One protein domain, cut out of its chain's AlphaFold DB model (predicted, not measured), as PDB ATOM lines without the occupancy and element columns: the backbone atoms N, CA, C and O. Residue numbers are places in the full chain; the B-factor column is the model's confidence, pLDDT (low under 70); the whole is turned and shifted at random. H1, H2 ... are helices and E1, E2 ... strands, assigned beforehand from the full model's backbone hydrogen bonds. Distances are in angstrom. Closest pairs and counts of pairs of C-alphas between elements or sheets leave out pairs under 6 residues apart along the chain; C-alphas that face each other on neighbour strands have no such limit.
ATOM      1  N   PRO A  70     126.049 119.667 103.154       94.94
ATOM      2  CA  PRO A  70     125.563 121.016 102.936       94.94
ATOM      3  C   PRO A  70     125.034 121.199 101.511       94.94
ATOM      4  O   PRO A  70     125.594 120.672 100.548       94.94
ATOM      5  N   VAL A  71     124.005 122.032 101.363       97.94
ATOM      6  CA  VAL A  71     123.680 122.686 100.088       97.94
ATOM      7  C   VAL A  71     124.043 124.157 100.212       97.94
ATOM      8  O   VAL A  71     123.434 124.880 100.994       97.94
ATOM      9  N   ALA A  72     125.039 124.602  99.449       97.25
ATOM     10  CA  ALA A  72     125.427 126.007  99.403       97.25
ATOM     11  C   ALA A  72     124.623 126.748  98.328       97.25
ATOM     12  O   ALA A  72     124.629 126.358  97.159       97.25
ATOM     13  N   ILE A  73     123.950 127.828  98.721       97.88
ATOM     14  CA  ILE A  73     123.259 128.720  97.791       97.88
ATOM     15  C   ILE A  73     124.296 129.647  97.160       97.88
ATOM     16  O   ILE A  73     125.000 130.387  97.847       97.88
ATOM     17  N   THR A  74     124.414 129.598  95.833       96.50
ATOM     18  CA  THR A  74     125.353 130.465  95.114       96.50
ATOM     19  C   THR A  74     124.768 131.870  95.011       96.50
ATOM     20  O   THR A  74     123.577 132.045  94.754       96.50
ATOM     21  N   ARG A  75     125.607 132.887  95.223       93.06
ATOM     22  CA  ARG A  75     125.179 134.286  95.174       93.06
ATOM     23  C   ARG A  75     124.717 134.662  93.763       93.06
ATOM     24  O   ARG A  75     125.498 134.586  92.821       93.06
ATOM     25  N   ASP A  76     123.475 135.119  93.652       94.94
ATOM     26  CA  ASP A  76     122.844 135.606  92.421       94.94
ATOM     27  C   ASP A  76     121.822 136.707  92.795       94.94
ATOM     28  O   ASP A  76     122.001 137.413  93.796       94.94
ATOM     29  N   THR A  77     120.747 136.879  92.024       94.88
ATOM     30  CA  THR A  77     119.633 137.753  92.387       94.88
ATOM     31  C   THR A  77     118.975 137.277  93.684       94.88
ATOM     32  O   THR A  77     118.839 136.069  93.910       94.88
ATOM     33  N   PRO A  78     118.513 138.200  94.545       93.69
ATOM     34  CA  PRO A  78     117.854 137.807  95.784       93.69
ATOM     35  C   PRO A  78     116.654 136.875  95.566       93.69
ATOM     36  O   PRO A  78     116.448 135.957  96.349       93.69
ATOM     37  N   GLU A  79     115.882 137.082  94.495       94.94
ATOM     38  CA  GLU A  79     114.711 136.267  94.153       94.94
ATOM     39  C   GLU A  79     115.122 134.821  93.899       94.94
ATOM     40  O   GLU A  79     114.510 133.892  94.432       94.94
ATOM     41  N   ARG A  80     116.192 134.633  93.117       97.19
ATOM     42  CA  ARG A  80     116.722 133.310  92.817       97.19
ATOM     43  C   ARG A  80     117.271 132.656  94.075       97.19
ATOM     44  O   ARG A  80     116.908 131.521  94.364       97.19
ATOM     45  N   CYS A  81     118.075 133.374  94.855       97.94
ATOM     46  CA  CYS A  81     118.642 132.831  96.085       97.94
ATOM     47  C   CYS A  81     117.547 132.438  97.092       97.94
ATOM     48  O   CYS A  81     117.632 131.369  97.698       97.94
ATOM     49  N   THR A  82     116.498 133.251  97.267       97.81
ATOM     50  CA  THR A  82     115.371 132.925  98.160       97.81
ATOM     51  C   THR A  82     114.568 131.733  97.642       97.81
ATOM     52  O   THR A  82     114.175 130.875  98.432       97.81
ATOM     53  N   MET A  83     114.356 131.628  96.327       97.81
ATOM     54  CA  MET A  83     113.707 130.467  95.714       97.81
ATOM     55  C   MET A  83     114.524 129.182  95.920       97.81
ATOM     56  O   MET A  83     113.971 128.163  96.328       97.81
ATOM     57  N   GLU A  84     115.836 129.222  95.680       98.44
ATOM     58  CA  GLU A  84     116.729 128.073  95.874       98.44
ATOM     59  C   GLU A  84     116.804 127.660  97.352       98.44
ATOM     60  O   GLU A  84     116.761 126.466  97.660       98.44
ATOM     61  N   THR A  85     116.820 128.638  98.264       98.44
ATOM     62  CA  THR A  85     116.765 128.410  99.717       98.44
ATOM     63  C   THR A  85     115.468 127.702 100.111       98.44
ATOM     64  O   THR A  85     115.518 126.648 100.743       98.44
ATOM     65  N   ARG A  86     114.308 128.215  99.675       97.75
ATOM     66  CA  ARG A  86     112.990 127.592  99.907       97.75
ATOM     67  C   ARG A  86     112.940 126.163  99.381       97.75
ATOM     68  O   ARG A  86     112.587 125.248 100.117       97.75
ATOM     69  N   ALA A  87     113.395 125.949  98.148       98.00
ATOM     70  CA  ALA A  87     113.425 124.620  97.550       98.00
ATOM     71  C   ALA A  87     114.319 123.641  98.333       98.00
ATOM     72  O   ALA A  87     113.999 122.457  98.428       98.00
ATOM     73  N   ALA A  88     115.447 124.098  98.886       98.25
ATOM     74  CA  ALA A  88     116.293 123.275  99.750       98.25
ATOM     75  C   ALA A  88     115.612 122.958 101.095       98.25
ATOM     76  O   ALA A  88     115.670 121.811 101.546       98.25
ATOM     77  N   MET A  89     114.912 123.930 101.689       97.75
ATOM     78  CA  MET A  89     114.139 123.735 102.919       97.75
ATOM     79  C   MET A  89     112.987 122.739 102.736       97.75
ATOM     80  O   MET A  89     112.788 121.870 103.586       97.75
ATOM     81  N   ASP A  90     112.267 122.813 101.616       97.12
ATOM     82  CA  ASP A  90     111.146 121.918 101.296       97.12
ATOM     83  C   ASP A  90     111.597 120.478 101.017       97.12
ATOM     84  O   ASP A  90     110.851 119.532 101.257       97.12
ATOM     85  N   ARG A  91     112.846 120.287 100.572       97.06
ATOM     86  CA  ARG A  91     113.474 118.958 100.477       97.06
ATOM     87  C   ARG A  91     114.012 118.439 101.811       97.06
ATOM     88  O   ARG A  91     114.461 117.298 101.871       97.06
ATOM     89  N   GLY A  92     114.015 119.259 102.862       96.88
ATOM     90  CA  GLY A  92     114.520 118.874 104.177       96.88
ATOM     91  C   GLY A  92     116.025 118.673 104.221       96.88
ATOM     92  O   GLY A  92     116.500 117.805 104.957       96.88
ATOM     93  N   VAL A  93     116.768 119.463 103.434       98.00
ATOM     94  CA  VAL A  93     118.234 119.471 103.449       98.00
ATOM     95  C   VAL A  93     118.726 119.735 104.882       98.00
ATOM     96  O   VAL A  93     118.283 120.720 105.474       98.00
ATOM     97  N   PRO A  94     119.629 118.911 105.448       97.62
ATOM     98  CA  PRO A  94     120.057 119.057 106.843       97.62
ATOM     99  C   PRO A  94     120.752 120.386 107.157       97.62
ATOM    100  O   PRO A  94     120.583 120.930 108.244       97.62
ATOM    101  N   LEU A  95     121.524 120.899 106.200       98.12
ATOM    102  CA  LEU A  95     122.351 122.092 106.342       98.12
ATOM    103  C   LEU A  95     122.336 122.882 105.029       98.12
ATOM    104  O   LEU A  95     122.738 122.370 103.983       98.12
ATOM    105  N   ILE A  96     121.873 124.127 105.075       98.31
ATOM    106  CA  ILE A  96     121.852 125.031 103.917       98.31
ATOM    107  C   ILE A  96     122.802 126.187 104.210       98.31
ATOM    108  O   ILE A  96     122.577 126.914 105.170       98.31
ATOM    109  N   ALA A  97     123.847 126.360 103.405       97.88
ATOM    110  CA  ALA A  97     124.814 127.443 103.570       97.88
ATOM    111  C   ALA A  97     124.461 128.651 102.688       97.88
ATOM    112  O   ALA A  97     123.971 128.477 101.568       97.88
ATOM    113  N   GLN A  98     124.747 129.863 103.172       96.88
ATOM    114  CA  GLN A  98     124.479 131.139 102.487       96.88
ATOM    115  C   GLN A  98     122.993 131.332 102.125       96.88
ATOM    116  O   GLN A  98     122.638 131.890 101.083       96.88
ATOM    117  N   ALA A  99     122.109 130.852 102.999       97.56
ATOM    118  CA  ALA A  99     120.670 130.808 102.797       97.56
ATOM    119  C   ALA A  99     120.046 132.210 102.768       97.56
ATOM    120  O   ALA A  99     120.201 132.997 103.702       97.56
ATOM    121  N   ALA A 100     119.287 132.511 101.715       97.81
ATOM    122  CA  ALA A 100     118.649 133.807 101.530       97.81
ATOM    123  C   ALA A 100     117.209 133.819 102.059       97.81
ATOM    124  O   ALA A 100     116.345 133.083 101.575       97.81
ATOM    125  N   LEU A 101     116.932 134.727 102.992       97.38
ATOM    126  CA  LEU A 101     115.622 134.938 103.606       97.38
ATOM    127  C   LEU A 101     115.142 136.363 103.327       97.38
ATOM    128  O   LEU A 101     115.911 137.314 103.467       97.38
ATOM    129  N   ALA A 102     113.876 136.517 102.940       95.94
ATOM    130  CA  ALA A 102     113.314 137.809 102.562       95.94
ATOM    131  C   ALA A 102     111.858 137.955 103.007       95.94
ATOM    132  O   ALA A 102     111.077 137.011 102.889       95.94
ATOM    133  N   ASP A 103     111.506 139.160 103.453       94.56
ATOM    134  CA  ASP A 103     110.135 139.584 103.741       94.56
ATOM    135  C   ASP A 103     110.019 141.105 103.567       94.56
ATOM    136  O   ASP A 103     110.785 141.880 104.151       94.56
ATOM    137  N   GLY A 104     109.074 141.547 102.734       91.75
ATOM    138  CA  GLY A 104     108.889 142.956 102.387       91.75
ATOM    139  C   GLY A 104     110.203 143.648 101.969       91.75
ATOM    140  O   GLY A 104     110.815 143.247 100.978       91.75
ATOM    141  N   PRO A 105     110.654 144.700 102.683       91.88
ATOM    142  CA  PRO A 105     111.876 145.424 102.336       91.88
ATOM    143  C   PRO A 105     113.163 144.708 102.770       91.88
ATOM    144  O   PRO A 105     114.248 145.193 102.447       91.88
ATOM    145  N   TRP A 106     113.075 143.615 103.531       95.06
ATOM    146  CA  TRP A 106     114.226 142.937 104.114       95.06
ATOM    147  C   TRP A 106     114.731 141.800 103.231       95.06
ATOM    148  O   TRP A 106     113.958 140.992 102.720       95.06
ATOM    149  N   ILE A 107     116.054 141.714 103.114       95.75
ATOM    150  CA  ILE A 107     116.783 140.569 102.571       95.75
ATOM    151  C   ILE A 107     117.990 140.295 103.468       95.75
ATOM    152  O   ILE A 107     118.787 141.188 103.770       95.75
ATOM    153  N   GLY A 108     118.135 139.048 103.889       94.94
ATOM    154  CA  GLY A 108     119.256 138.573 104.682       94.94
ATOM    155  C   GLY A 108     119.828 137.292 104.096       94.94
ATOM    156  O   GLY A 108     119.127 136.551 103.414       94.94
ATOM    157  N   TYR A 109     121.106 137.046 104.368       96.38
ATOM    158  CA  TYR A 109     121.795 135.833 103.952       96.38
ATOM    159  C   TYR A 109     122.436 135.223 105.183       96.38
ATOM    160  O   TYR A 109     123.498 135.676 105.598       96.38
ATOM    161  N   ALA A 110     121.734 134.276 105.799       96.50
ATOM    162  CA  ALA A 110     122.257 133.558 106.948       96.50
ATOM    163  C   ALA A 110     123.404 132.658 106.486       96.50
ATOM    164  O   ALA A 110     123.293 132.012 105.436       96.50
ATOM    165  N   ASP A 111     124.481 132.592 107.269       96.38
ATOM    166  CA  ASP A 111     125.608 131.727 106.926       96.38
ATOM    167  C   ASP A 111     125.154 130.275 106.852       96.38
ATOM    168  O   ASP A 111     125.497 129.590 105.887       96.38
ATOM    169  N   PHE A 112     124.310 129.839 107.798       97.56
ATOM    170  CA  PHE A 112     123.724 128.502 107.798       97.56
ATOM    171  C   PHE A 112     122.259 128.487 108.260       97.56
ATOM    172  O   PHE A 112     121.873 129.198 109.187       97.56
ATOM    173  N   LEU A 113     121.453 127.613 107.658       97.81
ATOM    174  CA  LEU A 113     120.199 127.121 108.230       97.81
ATOM    175  C   LEU A 113     120.365 125.647 108.591       97.81
ATOM    176  O   LEU A 113     120.632 124.817 107.716       97.81
ATOM    177  N   MET A 114     120.174 125.336 109.870       97.50
ATOM    178  CA  MET A 114     120.263 123.982 110.412       97.50
ATOM    179  C   MET A 114     118.871 123.390 110.534       97.50
ATOM    180  O   MET A 114     118.032 123.951 111.236       97.50
ATOM    181  N   ARG A 115     118.610 122.263 109.872       97.31
ATOM    182  CA  ARG A 115     117.338 121.558 110.036       97.31
ATOM    183  C   ARG A 115     117.213 121.051 111.470       97.31
ATOM    184  O   ARG A 115     118.149 120.467 112.011       97.31
ATOM    185  N   VAL A 116     116.021 121.191 112.034       96.75
ATOM    186  CA  VAL A 116     115.644 120.594 113.315       96.75
ATOM    187  C   VAL A 116     114.361 119.781 113.154       96.75
ATOM    188  O   VAL A 116     113.455 120.161 112.408       96.75
ATOM    189  N   GLU A 117     114.259 118.659 113.868       96.81
ATOM    190  CA  GLU A 117     113.087 117.765 113.839       96.81
ATOM    191  C   GLU A 117     111.932 118.299 114.706       96.81
ATOM    192  O   GLU A 117     111.337 117.585 115.512       96.81
ATOM    193  N   ALA A 118     111.637 119.591 114.557       96.06
ATOM    194  CA  ALA A 118     110.481 120.264 115.128       96.06
ATOM    195  C   ALA A 118     109.580 120.736 113.975       96.06
ATOM    196  O   ALA A 118     110.049 121.515 113.144       96.06
ATOM    197  N   PRO A 119     108.315 120.294 113.880       95.38
ATOM    198  CA  PRO A 119     107.437 120.681 112.779       95.38
ATOM    199  C   PRO A 119     107.178 122.191 112.711       95.38
ATOM    200  O   PRO A 119     107.036 122.853 113.738       95.38
ATOM    201  N   CYS A 120     107.032 122.722 111.497       92.44
ATOM    202  CA  CYS A 120     106.458 124.046 111.247       92.44
ATOM    203  C   CYS A 120     105.106 123.909 110.516       92.44
ATOM    204  O   CYS A 120     104.744 122.810 110.099       92.44
ATOM    205  N   PRO A 121     104.336 124.995 110.315       91.75
ATOM    206  CA  PRO A 121     103.015 124.910 109.678       91.75
ATOM    207  C   PRO A 121     102.994 124.254 108.287       91.75
ATOM    208  O   PRO A 121     101.957 123.760 107.855       91.75
ATOM    209  N   THR A 122     104.125 124.263 107.579       90.75
ATOM    210  CA  THR A 122     104.250 123.815 106.185       90.75
ATOM    211  C   THR A 122     105.059 122.529 106.009       90.75
ATOM    212  O   THR A 122     104.991 121.926 104.939       90.75
ATOM    213  N   ARG A 123     105.832 122.091 107.015       95.69
ATOM    214  CA  ARG A 123     106.782 120.967 106.914       95.69
ATOM    215  C   ARG A 123     106.861 120.202 108.238       95.69
ATOM    216  O   ARG A 123     106.685 120.767 109.311       95.69
ATOM    217  N   ALA A 124     107.194 118.912 108.169       97.38
ATOM    218  CA  ALA A 124     107.394 118.070 109.356       97.38
ATOM    219  C   ALA A 124     108.669 118.416 110.157       97.38
ATOM    220  O   ALA A 124     108.855 117.922 111.264       97.38
ATOM    221  N   TRP A 125     109.526 119.276 109.607       97.44
ATOM    222  CA  TRP A 125     110.733 119.822 110.225       97.44
ATOM    223  C   TRP A 125     110.741 121.348 110.090       97.44
ATOM    224  O   TRP A 125     109.955 121.930 109.338       97.44
ATOM    225  N   SER A 126     111.675 121.993 110.776       97.19
ATOM    226  CA  SER A 126     111.926 123.431 110.695       97.19
ATOM    227  C   SER A 126     113.429 123.689 110.635       97.19
ATOM    228  O   SER A 126     114.209 122.757 110.418       97.19
ATOM    229  N   TYR A 127     113.827 124.954 110.734       97.75
ATOM    230  CA  TYR A 127     115.215 125.374 110.618       97.75
ATOM    231  C   TYR A 127     115.561 126.392 111.702       97.75
ATOM    232  O   TYR A 127     114.738 127.244 112.023       97.75
ATOM    233  N   ASP A 128     116.800 126.334 112.182       96.81
ATOM    234  CA  ASP A 128     117.409 127.358 113.026       96.81
ATOM    235  C   ASP A 128     118.426 128.167 112.206       96.81
ATOM    236  O   ASP A 128     119.259 127.569 111.512       96.81
ATOM    237  N   PRO A 129     118.412 129.510 112.282       96.94
ATOM    238  CA  PRO A 129     119.437 130.341 111.667       96.94
ATOM    239  C   PRO A 129     120.710 130.386 112.513       96.94
ATOM    240  O   PRO A 129     120.674 130.630 113.717       96.94
ATOM    241  N   TRP A 130     121.849 130.169 111.859       95.50
ATOM    242  CA  TRP A 130     123.183 130.197 112.450       95.50
ATOM    243  C   TRP A 130     124.071 131.160 111.657       95.50
ATOM    244  O   TRP A 130     123.963 131.272 110.435       95.50
ATOM    245  N   ASP A 131     124.953 131.857 112.367       92.88
ATOM    246  CA  ASP A 131     125.746 132.967 111.838       92.88
ATOM    247  C   ASP A 131     127.161 132.897 112.436       92.88
ATOM    248  O   ASP A 131     127.329 132.854 113.661       92.88
ATOM    249  N   ALA A 132     128.183 132.810 111.586       93.50
ATOM    250  CA  ALA A 132     129.571 132.647 111.993       93.50
ATOM    251  C   ALA A 132     130.207 134.015 112.254       93.50
ATOM    252  O   ALA A 132     130.179 134.929 111.431       93.50
ATOM    253  N   ARG A 133     130.830 134.184 113.424       91.31
ATOM    254  CA  ARG A 133     131.400 135.474 113.834       91.31
ATOM    255  C   ARG A 133     132.820 135.320 114.340       91.31
ATOM    256  O   ARG A 133     133.092 134.570 115.267       91.31
ATOM    257  N   LEU A 134     133.706 136.172 113.822       91.88
ATOM    258  CA  LEU A 134     135.065 136.336 114.349       91.88
ATOM    259  C   LEU A 134     135.106 136.848 115.796       91.88
ATOM    260  O   LEU A 134     136.138 136.742 116.456       91.88
ATOM    261  N   ALA A 135     134.023 137.457 116.281       87.44
ATOM    262  CA  ALA A 135     133.967 137.970 117.639       87.44
ATOM    263  C   ALA A 135     134.022 136.823 118.657       87.44
ATOM    264  O   ALA A 135     133.218 135.901 118.617       87.44
ATOM    265  N   HIS A 136     134.925 136.931 119.631       86.69
ATOM    266  CA  HIS A 136     135.088 135.935 120.698       86.69
ATOM    267  C   HIS A 136     133.921 135.878 121.698       86.69
ATOM    268  O   HIS A 136     133.868 134.976 122.528       86.69
ATOM    269  N   ALA A 137     133.011 136.853 121.650       88.38
ATOM    270  CA  ALA A 137     131.821 136.914 122.485       88.38
ATOM    271  C   ALA A 137     130.645 137.483 121.684       88.38
ATOM    272  O   ALA A 137     130.829 138.311 120.782       88.38
ATOM    273  N   ALA A 138     129.433 137.063 122.048       86.69
ATOM    274  CA  ALA A 138     128.210 137.631 121.502       86.69
ATOM    275  C   ALA A 138     128.120 139.128 121.835       86.69
ATOM    276  O   ALA A 138     128.471 139.563 122.932       86.69
ATOM    277  N   ARG A 139     127.640 139.913 120.871       88.19
ATOM    278  CA  ARG A 139     127.375 141.346 121.021       88.19
ATOM    279  C   ARG A 139     125.906 141.611 120.703       88.19
ATOM    280  O   ARG A 139     125.328 140.821 119.948       88.19
ATOM    281  N   PRO A 140     125.297 142.685 121.233       89.06
ATOM    282  CA  PRO A 140     123.891 142.993 120.980       89.06
ATOM    283  C   PRO A 140     123.524 142.983 119.491       89.06
ATOM    284  O   PRO A 140     122.510 142.407 119.111       89.06
ATOM    285  N   GLU A 141     124.382 143.524 118.624       87.81
ATOM    286  CA  GLU A 141     124.169 143.532 117.177       87.81
ATOM    287  C   GLU A 141     124.111 142.125 116.557       87.81
ATOM    288  O   GLU A 141     123.325 141.910 115.638       87.81
ATOM    289  N   HIS A 142     124.865 141.149 117.078       89.38
ATOM    290  CA  HIS A 142     124.819 139.761 116.599       89.38
ATOM    291  C   HIS A 142     123.499 139.091 116.989       89.38
ATOM    292  O   HIS A 142     122.868 138.429 116.169       89.38
ATOM    293  N   VAL A 143     123.048 139.315 118.227       91.38
ATOM    294  CA  VAL A 143     121.769 138.782 118.719       91.38
ATOM    295  C   VAL A 143     120.612 139.333 117.888       91.38
ATOM    296  O   VAL A 143     119.745 138.575 117.463       91.38
ATOM    297  N   MET A 144     120.630 140.635 117.589       93.50
ATOM    298  CA  MET A 144     119.595 141.265 116.767       93.50
ATOM    299  C   MET A 144     119.596 140.760 115.320       93.50
ATOM    300  O   MET A 144     118.530 140.637 114.723       93.50
ATOM    301  N   GLN A 145     120.762 140.443 114.748       91.50
ATOM    302  CA  GLN A 145     120.827 139.846 113.411       91.50
ATOM    303  C   GLN A 145     120.244 138.428 113.384       91.50
ATOM    304  O   GLN A 145     119.453 138.131 112.493       91.50
ATOM    305  N   ILE A 146     120.566 137.585 114.370       94.12
ATOM    306  CA  ILE A 146     119.978 136.240 114.486       94.12
ATOM    307  C   ILE A 146     118.463 136.324 114.715       94.12
ATOM    308  O   ILE A 146     117.710 135.602 114.065       94.12
ATOM    309  N   ALA A 147     117.999 137.239 115.573       95.44
ATOM    310  CA  ALA A 147     116.571 137.459 115.799       95.44
ATOM    311  C   ALA A 147     115.842 137.862 114.506       95.44
ATOM    312  O   ALA A 147     114.810 137.280 114.178       95.44
ATOM    313  N   LEU A 148     116.419 138.782 113.721       95.94
ATOM    314  CA  LEU A 148     115.877 139.153 112.415       95.94
ATOM    315  C   LEU A 148     115.816 137.951 111.463       95.94
ATOM    316  O   LEU A 148     114.827 137.794 110.756       95.94
ATOM    317  N   TYR A 149     116.834 137.085 111.433       97.06
ATOM    318  CA  TYR A 149     116.755 135.861 110.633       97.06
ATOM    319  C   TYR A 149     115.615 134.947 111.083       97.06
ATOM    320  O   TYR A 149     114.934 134.399 110.223       97.06
ATOM    321  N   GLY A 150     115.368 134.825 112.390       96.12
ATOM    322  CA  GLY A 150     114.211 134.103 112.924       96.12
ATOM    323  C   GLY A 150     112.882 134.677 112.423       96.12
ATOM    324  O   GLY A 150     112.043 133.929 111.921       96.12
ATOM    325  N   ASP A 151     112.724 136.003 112.468       95.88
ATOM    326  CA  ASP A 151     111.529 136.688 111.958       95.88
ATOM    327  C   ASP A 151     111.336 136.468 110.451       95.88
ATOM    328  O   ASP A 151     110.227 136.176 110.003       95.88
ATOM    329  N   LEU A 152     112.410 136.572 109.659       96.06
ATOM    330  CA  LEU A 152     112.351 136.329 108.216       96.06
ATOM    331  C   LEU A 152     112.037 134.864 107.910       96.06
ATOM    332  O   LEU A 152     111.245 134.587 107.014       96.06
ATOM    333  N   LEU A 153     112.620 133.927 108.656       95.75
ATOM    334  CA  LEU A 153     112.396 132.495 108.491       95.75
ATOM    335  C   LEU A 153     110.952 132.095 108.819       95.75
ATOM    336  O   LEU A 153     110.389 131.239 108.143       95.75
ATOM    337  N   ALA A 154     110.315 132.758 109.787       93.75
ATOM    338  CA  ALA A 154     108.903 132.551 110.109       93.75
ATOM    339  C   ALA A 154     107.943 132.949 108.966       93.75
ATOM    340  O   ALA A 154     106.761 132.599 108.995       93.75
ATOM    341  N   ARG A 155     108.433 133.673 107.949       91.88
ATOM    342  CA  ARG A 155     107.698 134.071 106.733       91.88
ATOM    343  C   ARG A 155     107.951 133.122 105.553       91.88
ATOM    344  O   ARG A 155     107.530 133.410 104.425       91.88
ATOM    345  N   VAL A 156     108.677 132.021 105.782       86.38
ATOM    346  CA  VAL A 156     109.116 131.072 104.748       86.38
ATOM    347  C   VAL A 156     108.304 129.788 104.703       86.38
ATOM    348  O   VAL A 156     108.272 129.009 105.680       86.38
TER     349      VAL A 156
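What this domain is: This is residues 70 to 156 of the 156 residues of an uncharacterized protein of Methylobacterium sp. WL8 (UniProt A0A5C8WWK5). A strongly twisted sheet of four strands lies between two helices, H1 on one face and H2 on the other; residues 134 to 141 stick out. The printed part has 87 residues, in the order E1 H1 E2 E3 E4 H2; the mixed sheet runs E1 E2 E3 E4, and the class is mixed. It is compact, radius of gyration of the C-alphas 12.5 A, spanning 34 by 30 by 25 A.

How they stand to each other: Start at E1, residues 70 to 72, parallel to E2, residues 95 to 103; N 71 and O 95 are 2.9 A apart, within hydrogen-bond range. H1, residues 78 to 90, makes with them a strand-helix-strand unit, two parallel neighbour strands with a helix between, its crossover right-handed. H1 touches E2, closest at the C-alphas of Thr 82 and Ala 100, 4.8 A. Next, E2, E3, residues 106 to 116, and E4, residues 126 to 130, form a meander of two hairpins, each strand the antiparallel neighbour of the one before; N 108 and O 101 are 2.9 A apart, N 128 and O 114 2.8 A. E2 bends by 76 degrees at residue 98, E3 by 80 degrees at residue 111. H2, residues 140 to 153, is on the opposite face from H1; its Leu 152 and Leu 101 of E2 have C-alphas 5.8 A apart, their closest. In H1 and H2 every O i to N i+4 pair is within hydrogen-bond range.

Where its parts are: Find C-alpha 70 at (125.563, 121.016, 102.936), where E1 begins. H1 is 18.1 A long, E2 21.5 A, E3 24.2 A, and H2 20.0 A, ending at C-alpha 153 (112.396, 132.495, 108.491).

The domain as a whole: The C-alphas farthest apart, of Thr 122 and His 136, are 36.2 A apart. The printed part has no cut and no long link; no printed residue is under 70 in pLDDT.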